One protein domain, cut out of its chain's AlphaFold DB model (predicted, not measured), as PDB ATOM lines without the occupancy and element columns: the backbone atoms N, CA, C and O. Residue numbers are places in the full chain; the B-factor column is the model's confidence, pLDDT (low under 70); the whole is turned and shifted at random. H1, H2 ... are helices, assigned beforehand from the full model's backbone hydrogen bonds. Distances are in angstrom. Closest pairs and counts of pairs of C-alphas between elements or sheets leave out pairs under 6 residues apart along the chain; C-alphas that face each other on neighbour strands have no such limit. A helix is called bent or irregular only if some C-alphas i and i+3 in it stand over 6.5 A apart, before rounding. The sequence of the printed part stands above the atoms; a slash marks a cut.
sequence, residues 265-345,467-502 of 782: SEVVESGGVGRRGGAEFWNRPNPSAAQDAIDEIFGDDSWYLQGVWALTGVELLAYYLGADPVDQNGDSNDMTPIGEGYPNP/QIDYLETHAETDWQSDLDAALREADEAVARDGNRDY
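This is residues 265 to 345 and 467 to 502 of the 782 residues of an uncharacterized protein of Natronoarchaeum philippinense (UniProt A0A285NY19). The two longest helices, H3 and H7, cross steeply to make the core, with H6 packed on H7 and the short helix H4 packed on H3 at residues 287 to 291; the short helix H2 packs on residues 491 to 495 of H7. H1 sits apart at one end of the long axis, and H5 lies toward the other end together with the loop of residues 321 to 345. The printed part has 117 residues with seven named helices, H1 to H7 in order along the chain, and no named strand; its class is all helix. It is compact, with a radius of gyration of the C-alphas of 13.9 A and spans of 41 by 29 by 25 A.

H3, residues 287 to 301, measures 20.6 A from first to last C-alpha and begins at C-alpha 287, (-52.282, -46.950, -33.540). It is irregular: C-alphas 297 and 300 are 9.5 A apart. H7, residues 483 to 497, measures 20.5 A and ends at C-alpha 497, (-36.675, -47.503, -42.139). H6 is residues 467 to 474, 10.9 A long, and H5 is residues 314 to 320, 9.7 A long. H1, residues 265 to 270, is 8.5 A long and begins at C-alpha 265, (-27.089, -42.008, -35.895). H2 is residues 278 to 281 and H4 is residues 308 to 311.

H3 and H7 touch, with the closest C-alphas, those of Ile 297 and Glu 492, 6.9 A apart. They run the same way at a steep tilt of 68 degrees, only just short of about perpendicular. H6 touches H7 at a steep tilt of 61 degrees, the same way, with the C-alphas of His 474 and Ala 490 closest at 4.3 A. H2 touches H7 at residues 491 to 495 alone, closest at the C-alphas of Glu 280 and Val 494, 6.8 A. H2 only just touches H3, with 3 pairs of C-alphas within 8 A, the closest being Phe 281 and Pro 287 at 6.1 A. H3 touches H4 with residues 287 to 291 alone; the closest C-alphas, of Ser 288 and Leu 311, are 5.0 A apart. H4 and H5 meet only through their link. H1 touches no helix and is only just apart from H7, at 8.4 A. In H1, H5 and H7 every O i to N i+4 pair is within hydrogen-bond range, against 7 of 11 in H3 and 3 of 4 in H6; H2 and H4 are too short for such a pair.

The two C-alphas farthest apart, of Glu 269 and Gly 330, are 45.1 A apart. Residues 346 to 466 are not printed, and C-alphas 345 and 467 are 12.1 A apart across this cut, which lies in the link from H5 to H6. Of the links printed whole, none is long. Mean pLDDT of the printed part is 95.6; residues 329 to 332 are under 70.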
ATOM      1  N   SER A 265     -28.273 -41.511 -35.175       97.00
ATOM      2  CA  SER A 265     -27.089 -42.008 -35.895       97.00
ATOM      3  C   SER A 265     -26.985 -43.534 -35.881       97.00
ATOM      4  O   SER A 265     -26.773 -44.145 -36.929       97.00
ATOM      5  N   GLU A 266     -27.214 -44.187 -34.739       96.00
ATOM      6  CA  GLU A 266     -27.198 -45.655 -34.666       96.00
ATOM      7  C   GLU A 266     -28.262 -46.303 -35.556       96.00
ATOM      8  O   GLU A 266     -28.008 -47.341 -36.174       96.00
ATOM      9  N   VAL A 267     -29.450 -45.700 -35.638       96.69
ATOM     10  CA  VAL A 267     -30.527 -46.156 -36.522       96.69
ATOM     11  C   VAL A 267     -30.130 -46.018 -37.992       96.69
ATOM     12  O   VAL A 267     -30.319 -46.967 -38.755       96.69
ATOM     13  N   VAL A 268     -29.527 -44.896 -38.391       96.50
ATOM     14  CA  VAL A 268     -29.042 -44.685 -39.768       96.50
ATOM     15  C   VAL A 268     -27.932 -45.679 -40.130       96.50
ATOM     16  O   VAL A 268     -27.883 -46.184 -41.254       96.50
ATOM     17  N   GLU A 269     -27.043 -45.996 -39.187       94.75
ATOM     18  CA  GLU A 269     -25.913 -46.897 -39.420       94.75
ATOM     19  C   GLU A 269     -26.292 -48.385 -39.396       94.75
ATOM     20  O   GLU A 269     -25.757 -49.177 -40.181       94.75
ATOM     21  N   SER A 270     -27.189 -48.773 -38.486       93.62
ATOM     22  CA  SER A 270     -27.445 -50.178 -38.128       93.62
ATOM     23  C   SER A 270     -28.891 -50.641 -38.348       93.62
ATOM     24  O   SER A 270     -29.168 -51.835 -38.203       93.62
ATOM     25  N   GLY A 271     -29.798 -49.742 -38.737       94.25
ATOM     26  CA  GLY A 271     -31.222 -50.003 -38.959       94.25
ATOM     27  C   GLY A 271     -32.096 -49.821 -37.710       94.25
ATOM     28  O   GLY A 271     -31.628 -49.916 -36.571       94.25
ATOM     29  N   GLY A 272     -33.397 -49.592 -37.934       96.06
ATOM     30  CA  GLY A 272     -34.372 -49.249 -36.889       96.06
ATOM     31  C   GLY A 272     -34.899 -50.407 -36.033       96.06
ATOM     32  O   GLY A 272     -35.440 -50.163 -34.956       96.06
ATOM     33  N   VAL A 273     -34.720 -51.663 -36.455       96.06
ATOM     34  CA  VAL A 273     -35.207 -52.835 -35.698       96.06
ATOM     35  C   VAL A 273     -34.546 -52.881 -34.318       96.06
ATOM     36  O   VAL A 273     -33.316 -52.840 -34.224       96.06
ATOM     37  N   GLY A 274     -35.357 -52.950 -33.260       95.94
ATOM     38  CA  GLY A 274     -34.899 -52.887 -31.868       95.94
ATOM     39  C   GLY A 274     -34.664 -51.468 -31.336       95.94
ATOM     40  O   GLY A 274     -34.234 -51.317 -30.197       95.94
ATOM     41  N   ARG A 275     -34.876 -50.428 -32.155       97.19
ATOM     42  CA  ARG A 275     -34.470 -49.044 -31.849       97.19
ATOM     43  C   ARG A 275     -35.561 -47.993 -32.038       97.19
ATOM     44  O   ARG A 275     -35.335 -46.855 -31.636       97.19
ATOM     45  N   ARG A 276     -36.725 -48.321 -32.614       97.38
ATOM     46  CA  ARG A 276     -37.845 -47.364 -32.760       97.38
ATOM     47  C   ARG A 276     -38.690 -47.252 -31.492       97.38
ATOM     48  O   ARG A 276     -38.818 -48.215 -30.739       97.38
ATOM     49  N   GLY A 277     -39.280 -46.080 -31.294       97.75
ATOM     50  CA  GLY A 277     -40.306 -45.796 -30.291       97.75
ATOM     51  C   GLY A 277     -41.705 -45.693 -30.905       97.75
ATOM     52  O   GLY A 277     -41.883 -45.858 -32.113       97.75
ATOM     53  N   GLY A 278     -42.707 -45.430 -30.066       97.69
ATOM     54  CA  GLY A 278     -44.116 -45.399 -30.460       97.69
ATOM     55  C   GLY A 278     -44.486 -44.270 -31.428       97.69
ATOM     56  O   GLY A 278     -45.406 -44.449 -32.222       97.69
ATOM     57  N   ALA A 279     -43.761 -43.143 -31.427       98.00
ATOM     58  CA  ALA A 279     -44.092 -41.983 -32.267       98.00
ATOM     59  C   ALA A 279     -44.140 -42.311 -33.768       98.00
ATOM     60  O   ALA A 279     -44.945 -41.744 -34.505       98.00
ATOM     61  N   GLU A 280     -43.314 -43.262 -34.209       98.44
ATOM     62  CA  GLU A 280     -43.220 -43.702 -35.606       98.44
ATOM     63  C   GLU A 280     -44.545 -44.311 -36.113       98.44
ATOM     64  O   GLU A 280     -44.816 -44.308 -37.310       98.44
ATOM     65  N   PHE A 281     -45.412 -44.771 -35.205       98.69
ATOM     66  CA  PHE A 281     -46.686 -45.425 -35.511       98.69
ATOM     67  C   PHE A 281     -47.902 -44.529 -35.240       98.69
ATOM     68  O   PHE A 281     -49.026 -45.026 -35.186       98.69
ATOM     69  N   TRP A 282     -47.705 -43.217 -35.070       98.62
ATOM     70  CA  TRP A 282     -48.787 -42.288 -34.729       98.62
ATOM     71  C   TRP A 282     -49.957 -42.343 -35.713       98.62
ATOM     72  O   TRP A 282     -51.088 -42.524 -35.287       98.62
ATOM     73  N   ASN A 283     -49.694 -42.228 -37.018       98.38
ATOM     74  CA  ASN A 283     -50.713 -42.284 -38.068       98.38
ATOM     75  C   ASN A 283     -50.990 -43.707 -38.571       98.38
ATOM     76  O   ASN A 283     -51.523 -43.885 -39.659       98.38
ATOM     77  N   ARG A 284     -50.685 -44.740 -37.789       98.19
ATOM     78  CA  ARG A 284     -51.114 -46.106 -38.097       98.19
ATOM     79  C   ARG A 284     -52.635 -46.245 -37.868       98.19
ATOM     80  O   ARG A 284     -53.125 -45.753 -36.851       98.19
ATOM     81  N   PRO A 285     -53.409 -46.925 -38.742       97.06
ATOM     82  CA  PRO A 285     -54.768 -47.383 -38.417       97.06
ATOM     83  C   PRO A 285     -54.804 -48.168 -37.098       97.06
ATOM     84  O   PRO A 285     -54.017 -49.104 -36.938       97.06
ATOM     85  N   ASN A 286     -55.679 -47.794 -36.156       95.19
ATOM     86  CA  ASN A 286     -55.677 -48.278 -34.771       95.19
ATOM     87  C   ASN A 286     -54.255 -48.275 -34.171       95.19
ATOM     88  O   ASN A 286     -53.627 -49.332 -34.001       95.19
ATOM     89  N   PRO A 287     -53.697 -47.089 -33.877       96.81
ATOM     90  CA  PRO A 287     -52.282 -46.950 -33.540       96.81
ATOM     91  C   PRO A 287     -51.923 -47.636 -32.213       96.81
ATOM     92  O   PRO A 287     -50.801 -48.104 -32.043       96.81
ATOM     93  N   SER A 288     -52.890 -47.828 -31.309       95.12
ATOM     94  CA  SER A 288     -52.696 -48.605 -30.075       95.12
ATOM     95  C   SER A 288     -52.346 -50.082 -30.295       95.12
ATOM     96  O   SER A 288     -51.820 -50.714 -29.386       95.12
ATOM     97  N   ALA A 289     -52.604 -50.639 -31.483       96.19
ATOM     98  CA  ALA A 289     -52.245 -52.016 -31.822       96.19
ATOM     99  C   ALA A 289     -50.822 -52.155 -32.404       96.19
ATOM    100  O   ALA A 289     -50.448 -53.238 -32.855       96.19
ATOM    101  N   ALA A 290     -50.020 -51.082 -32.415       97.94
ATOM    102  CA  ALA A 290     -48.673 -51.104 -32.983       97.94
ATOM    103  C   ALA A 290     -47.746 -52.117 -32.288       97.94
ATOM    104  O   ALA A 290     -47.039 -52.847 -32.978       97.94
ATOM    105  N   GLN A 291     -47.778 -52.223 -30.951       98.25
ATOM    106  CA  GLN A 291     -46.933 -53.188 -30.229       98.25
ATOM    107  C   GLN A 291     -47.242 -54.631 -30.646       98.25
ATOM    108  O   GLN A 291     -46.331 -55.360 -31.033       98.25
ATOM    109  N   ASP A 292     -48.524 -55.010 -30.662       97.88
ATOM    110  CA  ASP A 292     -48.963 -56.347 -31.079       97.88
ATOM    111  C   ASP A 292     -48.521 -56.665 -32.519       97.88
ATOM    112  O   ASP A 292     -48.126 -57.792 -32.826       97.88
ATOM    113  N   ALA A 293     -48.558 -55.669 -33.412       98.00
ATOM    114  CA  ALA A 293     -48.109 -55.830 -34.791       98.00
ATOM    115  C   ALA A 293     -46.593 -56.068 -34.884       98.00
ATOM    116  O   ALA A 293     -46.155 -56.952 -35.626       98.00
ATOM    117  N   ILE A 294     -45.790 -55.330 -34.114       98.50
ATOM    118  CA  ILE A 294     -44.337 -55.531 -34.045       98.50
ATOM    119  C   ILE A 294     -43.997 -56.906 -33.468       98.50
ATOM    120  O   ILE A 294     -43.160 -57.612 -34.041       98.50
ATOM    121  N   ASP A 295     -44.694 -57.339 -32.421       98.56
ATOM    122  CA  ASP A 295     -44.528 -58.676 -31.848       98.56
ATOM    123  C   ASP A 295     -44.871 -59.777 -32.866       98.56
ATOM    124  O   ASP A 295     -44.154 -60.774 -32.982       98.56
ATOM    125  N   GLU A 296     -45.914 -59.594 -33.680       98.31
ATOM    126  CA  GLU A 296     -46.268 -60.548 -34.738       98.31
ATOM    127  C   GLU A 296     -45.249 -60.571 -35.892       98.31
ATOM    128  O   GLU A 296     -44.972 -61.630 -36.474       98.31
ATOM    129  N   ILE A 297     -44.720 -59.412 -36.289       98.31
ATOM    130  CA  ILE A 297     -43.801 -59.301 -37.428       98.31
ATOM    131  C   ILE A 297     -42.426 -59.868 -37.080       98.31
ATOM    132  O   ILE A 297     -41.865 -60.618 -37.885       98.31
ATOM    133  N   PHE A 298     -41.902 -59.524 -35.903       98.00
ATOM    134  CA  PHE A 298     -40.520 -59.807 -35.519       98.00
ATOM    135  C   PHE A 298     -40.375 -60.990 -34.551       98.00
ATOM    136  O   PHE A 298     -39.298 -61.582 -34.493       98.00
ATOM    137  N   GLY A 299     -41.445 -61.425 -33.876       97.50
ATOM    138  CA  GLY A 299     -41.409 -62.583 -32.980       97.50
ATOM    139  C   GLY A 299     -40.363 -62.411 -31.880       97.50
ATOM    140  O   GLY A 299     -40.385 -61.423 -31.163       97.50
ATOM    141  N   ASP A 300     -39.420 -63.348 -31.778       95.94
ATOM    142  CA  ASP A 300     -38.347 -63.300 -30.772       95.94
ATOM    143  C   ASP A 300     -37.395 -62.091 -30.947       95.94
ATOM    144  O   ASP A 300     -36.667 -61.757 -30.016       95.94
ATOM    145  N   ASP A 301     -37.390 -61.443 -32.122       95.19
ATOM    146  CA  ASP A 301     -36.614 -60.223 -32.398       95.19
ATOM    147  C   ASP A 301     -37.427 -58.932 -32.128       95.19
ATOM    148  O   ASP A 301     -36.980 -57.837 -32.490       95.19
ATOM    149  N   SER A 302     -38.644 -59.033 -31.570       96.81
ATOM    150  CA  SER A 302     -39.454 -57.862 -31.216       96.81
ATOM    151  C   SER A 302     -38.870 -57.104 -30.020       96.81
ATOM    152  O   SER A 302     -37.987 -57.578 -29.303       96.81
ATOM    153  N   TRP A 303     -39.336 -55.874 -29.828       97.31
ATOM    154  CA  TRP A 303     -38.934 -55.024 -28.716       97.31
ATOM    155  C   TRP A 303     -40.100 -54.133 -28.307       97.31
ATOM    156  O   TRP A 303     -41.078 -53.979 -29.041       97.31
ATOM    157  N   TYR A 304     -39.977 -53.521 -27.135       96.81
ATOM    158  CA  TYR A 304     -40.961 -52.567 -26.658       96.81
ATOM    159  C   TYR A 304     -40.819 -51.216 -27.366       96.81
ATOM    160  O   TYR A 304     -39.775 -50.560 -27.303       96.81
ATOM    161  N   LEU A 305     -41.895 -50.776 -28.010       97.69
ATOM    162  CA  LEU A 305     -42.006 -49.443 -28.578       97.69
ATOM    163  C   LEU A 305     -42.224 -48.429 -27.448       97.69
ATOM    164  O   LEU A 305     -43.332 -48.277 -26.932       97.69
ATOM    165  N   GLN A 306     -41.169 -47.711 -27.061       96.75
ATOM    166  CA  GLN A 306     -41.249 -46.726 -25.978       96.75
ATOM    167  C   GLN A 306     -42.404 -45.730 -26.211       96.75
ATOM    168  O   GLN A 306     -42.435 -45.052 -27.237       96.75
ATOM    169  N   GLY A 307     -43.342 -45.647 -25.260       96.19
ATOM    170  CA  GLY A 307     -44.486 -44.724 -25.315       96.19
ATOM    171  C   GLY A 307     -45.705 -45.213 -26.110       96.19
ATOM    172  O   GLY A 307     -46.678 -44.477 -26.242       96.19
ATOM    173  N   VAL A 308     -45.692 -46.441 -26.642       97.31
ATOM    174  CA  VAL A 308     -46.757 -46.968 -27.522       97.31
ATOM    175  C   VAL A 308     -48.135 -47.061 -26.867       97.31
ATOM    176  O   VAL A 308     -49.151 -46.854 -27.524       97.31
ATOM    177  N   TRP A 309     -48.195 -47.334 -25.566       95.81
ATOM    178  CA  TRP A 309     -49.447 -47.390 -24.804       95.81
ATOM    179  C   TRP A 309     -50.176 -46.042 -24.807       95.81
ATOM    180  O   TRP A 309     -51.406 -45.988 -24.831       95.81
ATOM    181  N   ALA A 310     -49.428 -44.945 -24.896       95.81
ATOM    182  CA  ALA A 310     -49.973 -43.614 -25.044       95.81
ATOM    183  C   ALA A 310     -50.307 -43.277 -26.500       95.81
ATOM    184  O   ALA A 310     -50.507 -42.114 -26.800       95.81
ATOM    185  N   LEU A 311     -50.397 -44.233 -27.429       97.38
ATOM    186  CA  LEU A 311     -51.116 -44.051 -28.703       97.38
ATOM    187  C   LEU A 311     -52.621 -44.318 -28.561       97.38
ATOM    188  O   LEU A 311     -53.398 -44.114 -29.495       97.38
ATOM    189  N   THR A 312     -53.056 -44.767 -27.385       95.81
ATOM    190  CA  THR A 312     -54.476 -44.896 -27.067       95.81
ATOM    191  C   THR A 312     -55.187 -43.538 -27.130       95.81
ATOM    192  O   THR A 312     -54.617 -42.487 -26.830       95.81
ATOM    193  N   GLY A 313     -56.438 -43.532 -27.594       95.69
ATOM    194  CA  GLY A 313     -57.249 -42.315 -27.692       95.69
ATOM    195  C   GLY A 313     -56.895 -41.356 -28.838       95.69
ATOM    196  O   GLY A 313     -57.545 -40.320 -28.949       95.69
ATOM    197  N   VAL A 314     -55.922 -41.659 -29.710       97.25
ATOM    198  CA  VAL A 314     -55.585 -40.795 -30.869       97.25
ATOM    199  C   VAL A 314     -56.732 -40.730 -31.891       97.25
ATOM    200  O   VAL A 314     -57.026 -39.669 -32.435       97.25
ATOM    201  N   GLU A 315     -57.451 -41.828 -32.124       96.81
ATOM    202  CA  GLU A 315     -58.621 -41.821 -33.022       96.81
ATOM    203  C   GLU A 315     -59.814 -41.085 -32.394       96.81
ATOM    204  O   GLU A 315     -60.511 -40.331 -33.069       96.81
ATOM    205  N   LEU A 316     -59.981 -41.186 -31.071       97.44
ATOM    206  CA  LEU A 316     -60.955 -40.373 -30.336       97.44
ATOM    207  C   LEU A 316     -60.613 -38.876 -30.403       97.44
ATOM    208  O   LEU A 316     -61.511 -38.041 -30.505       97.44
ATOM    209  N   LEU A 317     -59.324 -38.533 -30.407       98.00
ATOM    210  CA  LEU A 317     -58.833 -37.178 -30.654       98.00
ATOM    211  C   LEU A 317     -59.180 -36.682 -32.061       98.00
ATOM    212  O   LEU A 317     -59.630 -35.544 -32.192       98.00
ATOM    213  N   ALA A 318     -59.106 -37.533 -33.087       98.06
ATOM    214  CA  ALA A 318     -59.604 -37.189 -34.421       98.06
ATOM    215  C   ALA A 318     -61.104 -36.832 -34.395       98.06
ATOM    216  O   ALA A 318     -61.515 -35.819 -34.966       98.06
ATOM    217  N   TYR A 319     -61.930 -37.602 -33.678       97.88
ATOM    218  CA  TYR A 319     -63.372 -37.328 -33.563       97.88
ATOM    219  C   TYR A 319     -63.663 -36.050 -32.784       97.88
ATOM    220  O   TYR A 319     -64.509 -35.253 -33.196       97.88
ATOM    221  N   TYR A 320     -62.921 -35.797 -31.709       98.31
ATOM    222  CA  TYR A 320     -62.982 -34.537 -30.967       98.31
ATOM    223  C   TYR A 320     -62.687 -33.317 -31.862       98.31
ATOM    224  O   TYR A 320     -63.351 -32.283 -31.729       98.31
ATOM    225  N   LEU A 321     -61.764 -33.457 -32.821       98.19
ATOM    226  CA  LEU A 321     -61.445 -32.437 -33.828       98.19
ATOM    227  C   LEU A 321     -62.441 -32.381 -34.998       98.19
ATOM    228  O   LEU A 321     -62.398 -31.447 -35.797       98.19
ATOM    229  N   GLY A 322     -63.378 -33.327 -35.078       97.25
ATOM    230  CA  GLY A 322     -64.452 -33.347 -36.068       97.25
ATOM    231  C   GLY A 322     -64.215 -34.250 -37.276       97.25
ATOM    232  O   GLY A 322     -64.923 -34.090 -38.271       97.25
ATOM    233  N   ALA A 323     -63.259 -35.183 -37.217       97.12
ATOM    234  CA  ALA A 323     -63.171 -36.258 -38.203       97.12
ATOM    235  C   ALA A 323     -64.445 -37.118 -38.180       97.12
ATOM    236  O   ALA A 323     -65.018 -37.374 -37.118       97.12
ATOM    237  N   ASP A 324     -64.878 -37.586 -39.353       94.38
ATOM    238  CA  ASP A 324     -65.994 -38.528 -39.449       94.38
ATOM    239  C   ASP A 324     -65.593 -39.872 -38.801       94.38
ATOM    240  O   ASP A 324     -64.563 -40.435 -39.180       94.38
ATOM    241  N   PRO A 325     -66.395 -40.439 -37.880       92.19
ATOM    242  CA  PRO A 325     -66.113 -41.757 -37.312       92.19
ATOM    243  C   PRO A 325     -66.253 -42.888 -38.340       92.19
ATOM    244  O   PRO A 325     -67.313 -43.042 -38.954       92.19
ATOM    245  N   VAL A 326     -65.205 -43.701 -38.521       86.12
ATOM    246  CA  VAL A 326     -65.118 -44.724 -39.594       86.12
ATOM    247  C   VAL A 326     -65.044 -46.177 -39.101       86.12
ATOM    248  O   VAL A 326     -65.351 -47.093 -39.862       86.12
ATOM    249  N   ASP A 327     -64.745 -46.384 -37.823       76.62
ATOM    250  CA  ASP A 327     -64.449 -47.652 -37.125       76.62
ATOM    251  C   ASP A 327     -65.543 -48.045 -36.101       76.62
ATOM    252  O   ASP A 327     -65.336 -48.839 -35.188       76.62
ATOM    253  N   GLN A 328     -66.755 -47.498 -36.243       83.31
ATOM    254  CA  GLN A 328     -67.837 -47.626 -35.252       83.31
ATOM    255  C   GLN A 328     -68.722 -48.878 -35.457       83.31
ATOM    256  O   GLN A 328     -69.910 -48.900 -35.112       83.31
ATOM    257  N   ASN A 329     -68.187 -49.932 -36.082       68.75
ATOM    258  CA  ASN A 329     -68.939 -51.147 -36.409       68.75
ATOM    259  C   ASN A 329     -69.092 -52.072 -35.184       68.75
ATOM    260  O   ASN A 329     -68.475 -53.130 -35.103       68.75
ATOM    261  N   GLY A 330     -69.990 -51.722 -34.263       66.44
ATOM    262  CA  GLY A 330     -70.225 -52.474 -33.022       66.44
ATOM    263  C   GLY A 330     -69.475 -51.870 -31.835       66.44
ATOM    264  O   GLY A 330     -69.226 -50.673 -31.824       66.44
ATOM    265  N   ASP A 331     -69.131 -52.690 -30.836       60.88
ATOM    266  CA  ASP A 331     -68.434 -52.244 -29.614       60.88
ATOM    267  C   ASP A 331     -66.891 -52.290 -29.756       60.88
ATOM    268  O   ASP A 331     -66.184 -52.400 -28.754       60.88
ATOM    269  N   SER A 332     -66.341 -52.304 -30.978       66.56
ATOM    270  CA  SER A 332     -64.903 -52.509 -31.212       66.56
ATOM    271  C   SER A 332     -64.321 -51.540 -32.231       66.56
ATOM    272  O   SER A 332     -64.884 -51.404 -33.312       66.56
ATOM    273  N   ASN A 333     -63.157 -50.982 -31.896       77.75
ATOM    274  CA  ASN A 333     -62.266 -50.278 -32.813       77.75
ATOM    275  C   ASN A 333     -61.671 -51.264 -33.841       77.75
ATOM    276  O   ASN A 333     -61.112 -52.291 -33.439       77.75
ATOM    277  N   ASP A 334     -61.822 -50.991 -35.139       87.44
ATOM    278  CA  ASP A 334     -61.282 -51.808 -36.236       87.44
ATOM    279  C   ASP A 334     -60.131 -51.092 -36.977       87.44
ATOM    280  O   ASP A 334     -59.618 -50.089 -36.505       87.44
ATOM    281  N   MET A 335     -59.621 -51.652 -38.079       92.06
ATOM    282  CA  MET A 335     -58.456 -51.095 -38.795       92.06
ATOM    283  C   MET A 335     -58.848 -50.110 -39.915       92.06
ATOM    284  O   MET A 335     -58.024 -49.799 -40.774       92.06
ATOM    285  N   THR A 336     -60.107 -49.666 -39.982       93.38
ATOM    286  CA  THR A 336     -60.570 -48.765 -41.047       93.38
ATOM    287  C   THR A 336     -59.878 -47.399 -40.930       93.38
ATOM    288  O   THR A 336     -60.053 -46.734 -39.914       93.38
ATOM    289  N   PRO A 337     -59.135 -46.929 -41.955       96.00
ATOM    290  CA  PRO A 337     -58.355 -45.701 -41.835       96.00
ATOM    291  C   PRO A 337     -59.229 -44.438 -41.863       96.00
ATOM    292  O   PRO A 337     -60.124 -44.295 -42.703       96.00
ATOM    293  N   ILE A 338     -58.896 -43.477 -41.003       96.75
ATOM    294  CA  ILE A 338     -59.385 -42.096 -41.023       96.75
ATOM    295  C   ILE A 338     -58.600 -41.317 -42.084       96.75
ATOM    296  O   ILE A 338     -57.385 -41.151 -41.982       96.75
ATOM    297  N   GLY A 339     -59.303 -40.837 -43.114       96.06
ATOM    298  CA  GLY A 339     -58.701 -40.162 -44.273       96.06
ATOM    299  C   GLY A 339     -58.794 -38.633 -44.286       96.06
ATOM    300  O   GLY A 339     -58.214 -38.007 -45.166       96.06
ATOM    301  N   GLU A 340     -59.530 -38.016 -43.359       95.94
ATOM    302  CA  GLU A 340     -59.620 -36.555 -43.208       95.94
ATOM    303  C   GLU A 340     -59.733 -36.201 -41.717       95.94
ATOM    304  O   GLU A 340     -60.374 -36.925 -40.959       95.94
ATOM    305  N   GLY A 341     -59.126 -35.087 -41.293       95.00
ATOM    306  CA  GLY A 341     -59.216 -34.606 -39.906       95.00
ATOM    307  C   GLY A 341     -58.394 -35.402 -38.883       95.00
ATOM    308  O   GLY A 341     -58.663 -35.308 -37.688       95.00
ATOM    309  N   TYR A 342     -57.410 -36.187 -39.330       98.12
ATOM    310  CA  TYR A 342     -56.526 -36.928 -38.431       98.12
ATOM    311  C   TYR A 342     -55.546 -35.983 -37.702       98.12
ATOM    312  O   TYR A 342     -55.007 -35.072 -38.339       98.12
ATOM    313  N   PRO A 343     -55.314 -36.157 -36.386       98.06
ATOM    314  CA  PRO A 343     -54.470 -35.260 -35.605       98.06
ATOM    315  C   PRO A 343     -52.991 -35.368 -35.999       98.06
ATOM    316  O   PRO A 343     -52.433 -36.462 -36.094       98.06
ATOM    317  N   ASN A 344     -52.332 -34.221 -36.170       98.44
ATOM    318  CA  ASN A 344     -50.891 -34.122 -36.407       98.44
ATOM    319  C   ASN A 344     -50.120 -34.335 -35.082       98.44
ATOM    320  O   ASN A 344     -50.355 -33.575 -34.139       98.44
ATOM    321  N   PRO A 345     -49.182 -35.303 -34.982       98.25
ATOM    322  CA  PRO A 345     -48.474 -35.615 -33.733       98.25
ATOM    323  C   PRO A 345     -47.706 -34.429 -33.150       98.25
ATOM    324  O   PRO A 345     -47.548 -34.338 -31.929       98.25
ATOM    325  N   GLN A 467     -54.025 -41.524 -41.701       98.62
ATOM    326  CA  GLN A 467     -53.806 -42.967 -41.714       98.62
ATOM    327  C   GLN A 467     -53.769 -43.565 -43.125       98.62
ATOM    328  O   GLN A 467     -53.231 -44.654 -43.322       98.62
ATOM    329  N   ILE A 468     -54.315 -42.861 -44.122       98.62
ATOM    330  CA  ILE A 468     -54.164 -43.261 -45.523       98.62
ATOM    331  C   ILE A 468     -52.729 -43.006 -45.990       98.62
ATOM    332  O   ILE A 468     -52.173 -43.865 -46.667       98.62
ATOM    333  N   ASP A 469     -52.112 -41.889 -45.592       98.81
ATOM    334  CA  ASP A 469     -50.723 -41.576 -45.953       98.81
ATOM    335  C   ASP A 469     -49.756 -42.629 -45.396       98.81
ATOM    336  O   ASP A 469     -48.926 -43.132 -46.144       98.81
ATOM    337  N   TYR A 470     -49.962 -43.088 -44.155       98.81
ATOM    338  CA  TYR A 470     -49.191 -44.200 -43.582       98.81
ATOM    339  C   TYR A 470     -49.197 -45.440 -44.491       98.81
ATOM    340  O   TYR A 470     -48.165 -46.052 -44.766       98.81
ATOM    341  N   LEU A 471     -50.374 -45.814 -44.995       98.81
ATOM    342  CA  LEU A 471     -50.526 -46.971 -45.874       98.81
ATOM    343  C   LEU A 471     -49.930 -46.712 -47.265       98.81
ATOM    344  O   LEU A 471     -49.278 -47.588 -47.823       98.81
ATOM    345  N   GLU A 472     -50.151 -45.532 -47.846       98.62
ATOM    346  CA  GLU A 472     -49.703 -45.203 -49.205       98.62
ATOM    347  C   GLU A 472     -48.195 -44.925 -49.302       98.62
ATOM    348  O   GLU A 472     -47.599 -45.182 -50.352       98.62
ATOM    349  N   THR A 473     -47.575 -44.425 -48.232       98.62
ATOM    350  CA  THR A 473     -46.136 -44.154 -48.170       98.62
ATOM    351  C   THR A 473     -45.336 -45.425 -47.889       98.62
ATOM    352  O   THR A 473     -44.281 -45.622 -48.499       98.62
ATOM    353  N   HIS A 474     -45.827 -46.295 -46.997       98.75
ATOM    354  CA  HIS A 474     -45.025 -47.393 -46.441       98.75
ATOM    355  C   HIS A 474     -45.388 -48.787 -46.979       98.75
ATOM    356  O   HIS A 474     -44.644 -49.733 -46.726       98.75
ATOM    357  N   ALA A 475     -46.477 -48.941 -47.744       98.75
ATOM    358  CA  ALA A 475     -46.876 -50.224 -48.337       98.75
ATOM    359  C   ALA A 475     -46.827 -50.232 -49.874       98.75
ATOM    360  O   ALA A 475     -47.122 -49.248 -50.548       98.75
ATOM    361  N   GLU A 476     -46.519 -51.395 -50.452       98.38
ATOM    362  CA  GLU A 476     -46.601 -51.615 -51.904       98.38
ATOM    363  C   GLU A 476     -47.980 -52.163 -52.309       98.38
ATOM    364  O   GLU A 476     -48.443 -51.977 -53.444       98.38
ATOM    365  N   THR A 477     -48.639 -52.872 -51.392       98.50
ATOM    366  CA  THR A 477     -49.996 -53.379 -51.564       98.50
ATOM    367  C   THR A 477     -51.022 -52.244 -51.485       98.50
ATOM    368  O   THR A 477     -51.039 -51.453 -50.551       98.50
ATOM    369  N   ASP A 478     -51.939 -52.192 -52.460       98.12
ATOM    370  CA  ASP A 478     -53.077 -51.264 -52.443       98.12
ATOM    371  C   ASP A 478     -54.023 -51.617 -51.286       98.12
ATOM    372  O   ASP A 478     -54.726 -52.636 -51.333       98.12
ATOM    373  N   TRP A 479     -54.057 -50.754 -50.271       97.75
ATOM    374  CA  TRP A 479     -54.834 -50.936 -49.048       97.75
ATOM    375  C   TRP A 479     -56.339 -51.095 -49.296       97.75
ATOM    376  O   TRP A 479     -57.020 -51.796 -48.550       97.75
ATOM    377  N   GLN A 480     -56.882 -50.518 -50.378       97.12
ATOM    378  CA  GLN A 480     -58.302 -50.684 -50.725       97.12
ATOM    379  C   GLN A 480     -58.612 -52.101 -51.218       97.12
ATOM    380  O   GLN A 480     -59.774 -52.518 -51.259       97.12
ATOM    381  N   SER A 481     -57.581 -52.828 -51.651       97.75
ATOM    382  CA  SER A 481     -57.694 -54.189 -52.160       97.75
ATOM    383  C   SER A 481     -57.430 -55.247 -51.088       97.75
ATOM    384  O   SER A 481     -58.133 -56.261 -51.075       97.75
ATOM    385  N   ASP A 482     -56.457 -55.004 -50.208       98.06
ATOM    386  CA  ASP A 482     -56.041 -55.894 -49.122       98.06
ATOM    387  C   ASP A 482     -55.400 -55.067 -47.991       98.06
ATOM    388  O   ASP A 482     -54.196 -54.809 -47.988       98.06
ATOM    389  N   LEU A 483     -56.240 -54.593 -47.066       96.62
ATOM    390  CA  LEU A 483     -55.828 -53.723 -45.964       96.62
ATOM    391  C   LEU A 483     -54.862 -54.424 -45.004       96.62
ATOM    392  O   LEU A 483     -53.865 -53.828 -44.618       96.62
ATOM    393  N   ASP A 484     -55.126 -55.685 -44.657       97.06
ATOM    394  CA  ASP A 484     -54.292 -56.439 -43.713       97.06
ATOM    395  C   ASP A 484     -52.864 -56.609 -44.255       97.06
ATOM    396  O   ASP A 484     -51.885 -56.453 -43.525       97.06
ATOM    397  N   ALA A 485     -52.731 -56.905 -45.556       98.38
ATOM    398  CA  ALA A 485     -51.429 -57.013 -46.203       98.38
ATOM    399  C   ALA A 485     -50.709 -55.657 -46.290       98.38
ATOM    400  O   ALA A 485     -49.524 -55.592 -45.966       98.38
ATOM    401  N   ALA A 486     -51.412 -54.589 -46.682       98.75
ATOM    402  CA  ALA A 486     -50.834 -53.247 -46.748       98.75
ATOM    403  C   ALA A 486     -50.369 -52.755 -45.368       98.75
ATOM    404  O   ALA A 486     -49.251 -52.271 -45.235       98.75
ATOM    405  N   LEU A 487     -51.182 -52.945 -44.327       98.50
ATOM    406  CA  LEU A 487     -50.846 -52.533 -42.967       98.50
ATOM    407  C   LEU A 487     -49.621 -53.284 -42.434       98.50
ATOM    408  O   LEU A 487     -48.718 -52.665 -41.882       98.50
ATOM    409  N   ARG A 488     -49.539 -54.600 -42.666       98.56
ATOM    410  CA  ARG A 488     -48.359 -55.387 -42.280       98.56
ATOM    411  C   ARG A 488     -47.090 -54.942 -43.018       98.56
ATOM    412  O   ARG A 488     -46.023 -54.920 -42.411       98.56
ATOM    413  N   GLU A 489     -47.190 -54.634 -44.314       98.81
ATOM    414  CA  GLU A 489     -46.066 -54.094 -45.098       98.81
ATOM    415  C   GLU A 489     -45.612 -52.734 -44.555       98.81
ATOM    416  O   GLU A 489     -44.415 -52.543 -44.345       98.81
ATOM    417  N   ALA A 490     -46.562 -51.837 -44.271       98.88
ATOM    418  CA  ALA A 490     -46.294 -50.522 -43.704       98.88
ATOM    419  C   ALA A 490     -45.626 -50.612 -42.324       98.88
ATOM    420  O   ALA A 490     -44.586 -49.993 -42.109       98.88
ATOM    421  N   ASP A 491     -46.162 -51.439 -41.420       98.81
ATOM    422  CA  ASP A 491     -45.605 -51.647 -40.079       98.81
ATOM    423  C   ASP A 491     -44.161 -52.174 -40.138       98.81
ATOM    424  O   ASP A 491     -43.290 -51.688 -39.413       98.81
ATOM    425  N   GLU A 492     -43.871 -53.132 -41.028       98.69
ATOM    426  CA  GLU A 492     -42.507 -53.640 -41.211       98.69
ATOM    427  C   GLU A 492     -41.567 -52.573 -41.798       98.69
ATOM    428  O   GLU A 492     -40.416 -52.468 -41.358       98.69
ATOM    429  N   ALA A 493     -42.029 -51.784 -42.772       98.69
ATOM    430  CA  ALA A 493     -41.241 -50.716 -43.379       98.69
ATOM    431  C   ALA A 493     -40.907 -49.616 -42.362       98.69
ATOM    432  O   ALA A 493     -39.737 -49.272 -42.206       98.69
ATOM    433  N   VAL A 494     -41.888 -49.135 -41.596       98.75
ATOM    434  CA  VAL A 494     -41.694 -48.110 -40.557       98.75
ATOM    435  C   VAL A 494     -40.763 -48.606 -39.450       98.75
ATOM    436  O   VAL A 494     -39.819 -47.911 -39.069       98.75
ATOM    437  N   ALA A 495     -40.944 -49.846 -38.988       98.25
ATOM    438  CA  ALA A 495     -40.072 -50.465 -37.993       98.25
ATOM    439  C   ALA A 495     -38.593 -50.503 -38.426       98.25
ATOM    440  O   ALA A 495     -37.688 -50.349 -37.601       98.25
ATOM    441  N   ARG A 496     -38.329 -50.713 -39.721       97.69
ATOM    442  CA  ARG A 496     -36.970 -50.801 -40.273       97.69
ATOM    443  C   ARG A 496     -36.392 -49.435 -40.622       97.69
ATOM    444  O   ARG A 496     -35.277 -49.121 -40.200       97.69
ATOM    445  N   ASP A 497     -37.160 -48.638 -41.352       97.12
ATOM    446  CA  ASP A 497     -36.675 -47.503 -42.139       97.12
ATOM    447  C   ASP A 497     -37.218 -46.147 -41.654       97.12
ATOM    448  O   ASP A 497     -36.818 -45.114 -42.196       97.12
ATOM    449  N   GLY A 498     -38.077 -46.156 -40.626       97.69
ATOM    450  CA  GLY A 498     -38.684 -44.970 -40.022       97.69
ATOM    451  C   GLY A 498     -39.895 -44.465 -40.802       97.69
ATOM    452  O   GLY A 498     -40.048 -44.721 -41.998       97.69
ATOM    453  N   ASN A 499     -40.766 -43.725 -40.124       98.56
ATOM    454  CA  ASN A 499     -41.927 -43.105 -40.735       98.56
ATOM    455  C   ASN A 499     -41.495 -41.918 -41.608       98.56
ATOM    456  O   ASN A 499     -40.999 -40.895 -41.138       98.56
ATOM    457  N   ARG A 500     -41.685 -42.076 -42.916       98.44
ATOM    458  CA  ARG A 500     -41.347 -41.088 -43.952       98.44
ATOM    459  C   ARG A 500     -42.383 -39.977 -44.151       98.44
ATOM    460  O   ARG A 500     -42.143 -39.110 -44.989       98.44
ATOM    461  N   ASP A 501     -43.488 -39.983 -43.410       98.69
ATOM    462  CA  ASP A 501     -44.479 -38.900 -43.450       98.69
ATOM    463  C   ASP A 501     -44.037 -37.691 -42.597       98.69
ATOM    464  O   ASP A 501     -44.436 -36.555 -42.857       98.69
ATOM    465  N   TYR A 502     -43.174 -37.920 -41.602       98.69
ATOM    466  CA  TYR A 502     -42.743 -36.933 -40.609       98.69
ATOM    467  C   TYR A 502     -41.243 -36.594 -40.723       98.69
ATOM    468  O   TYR A 502     -40.608 -36.906 -41.732       98.69
TER     469      TYR A 502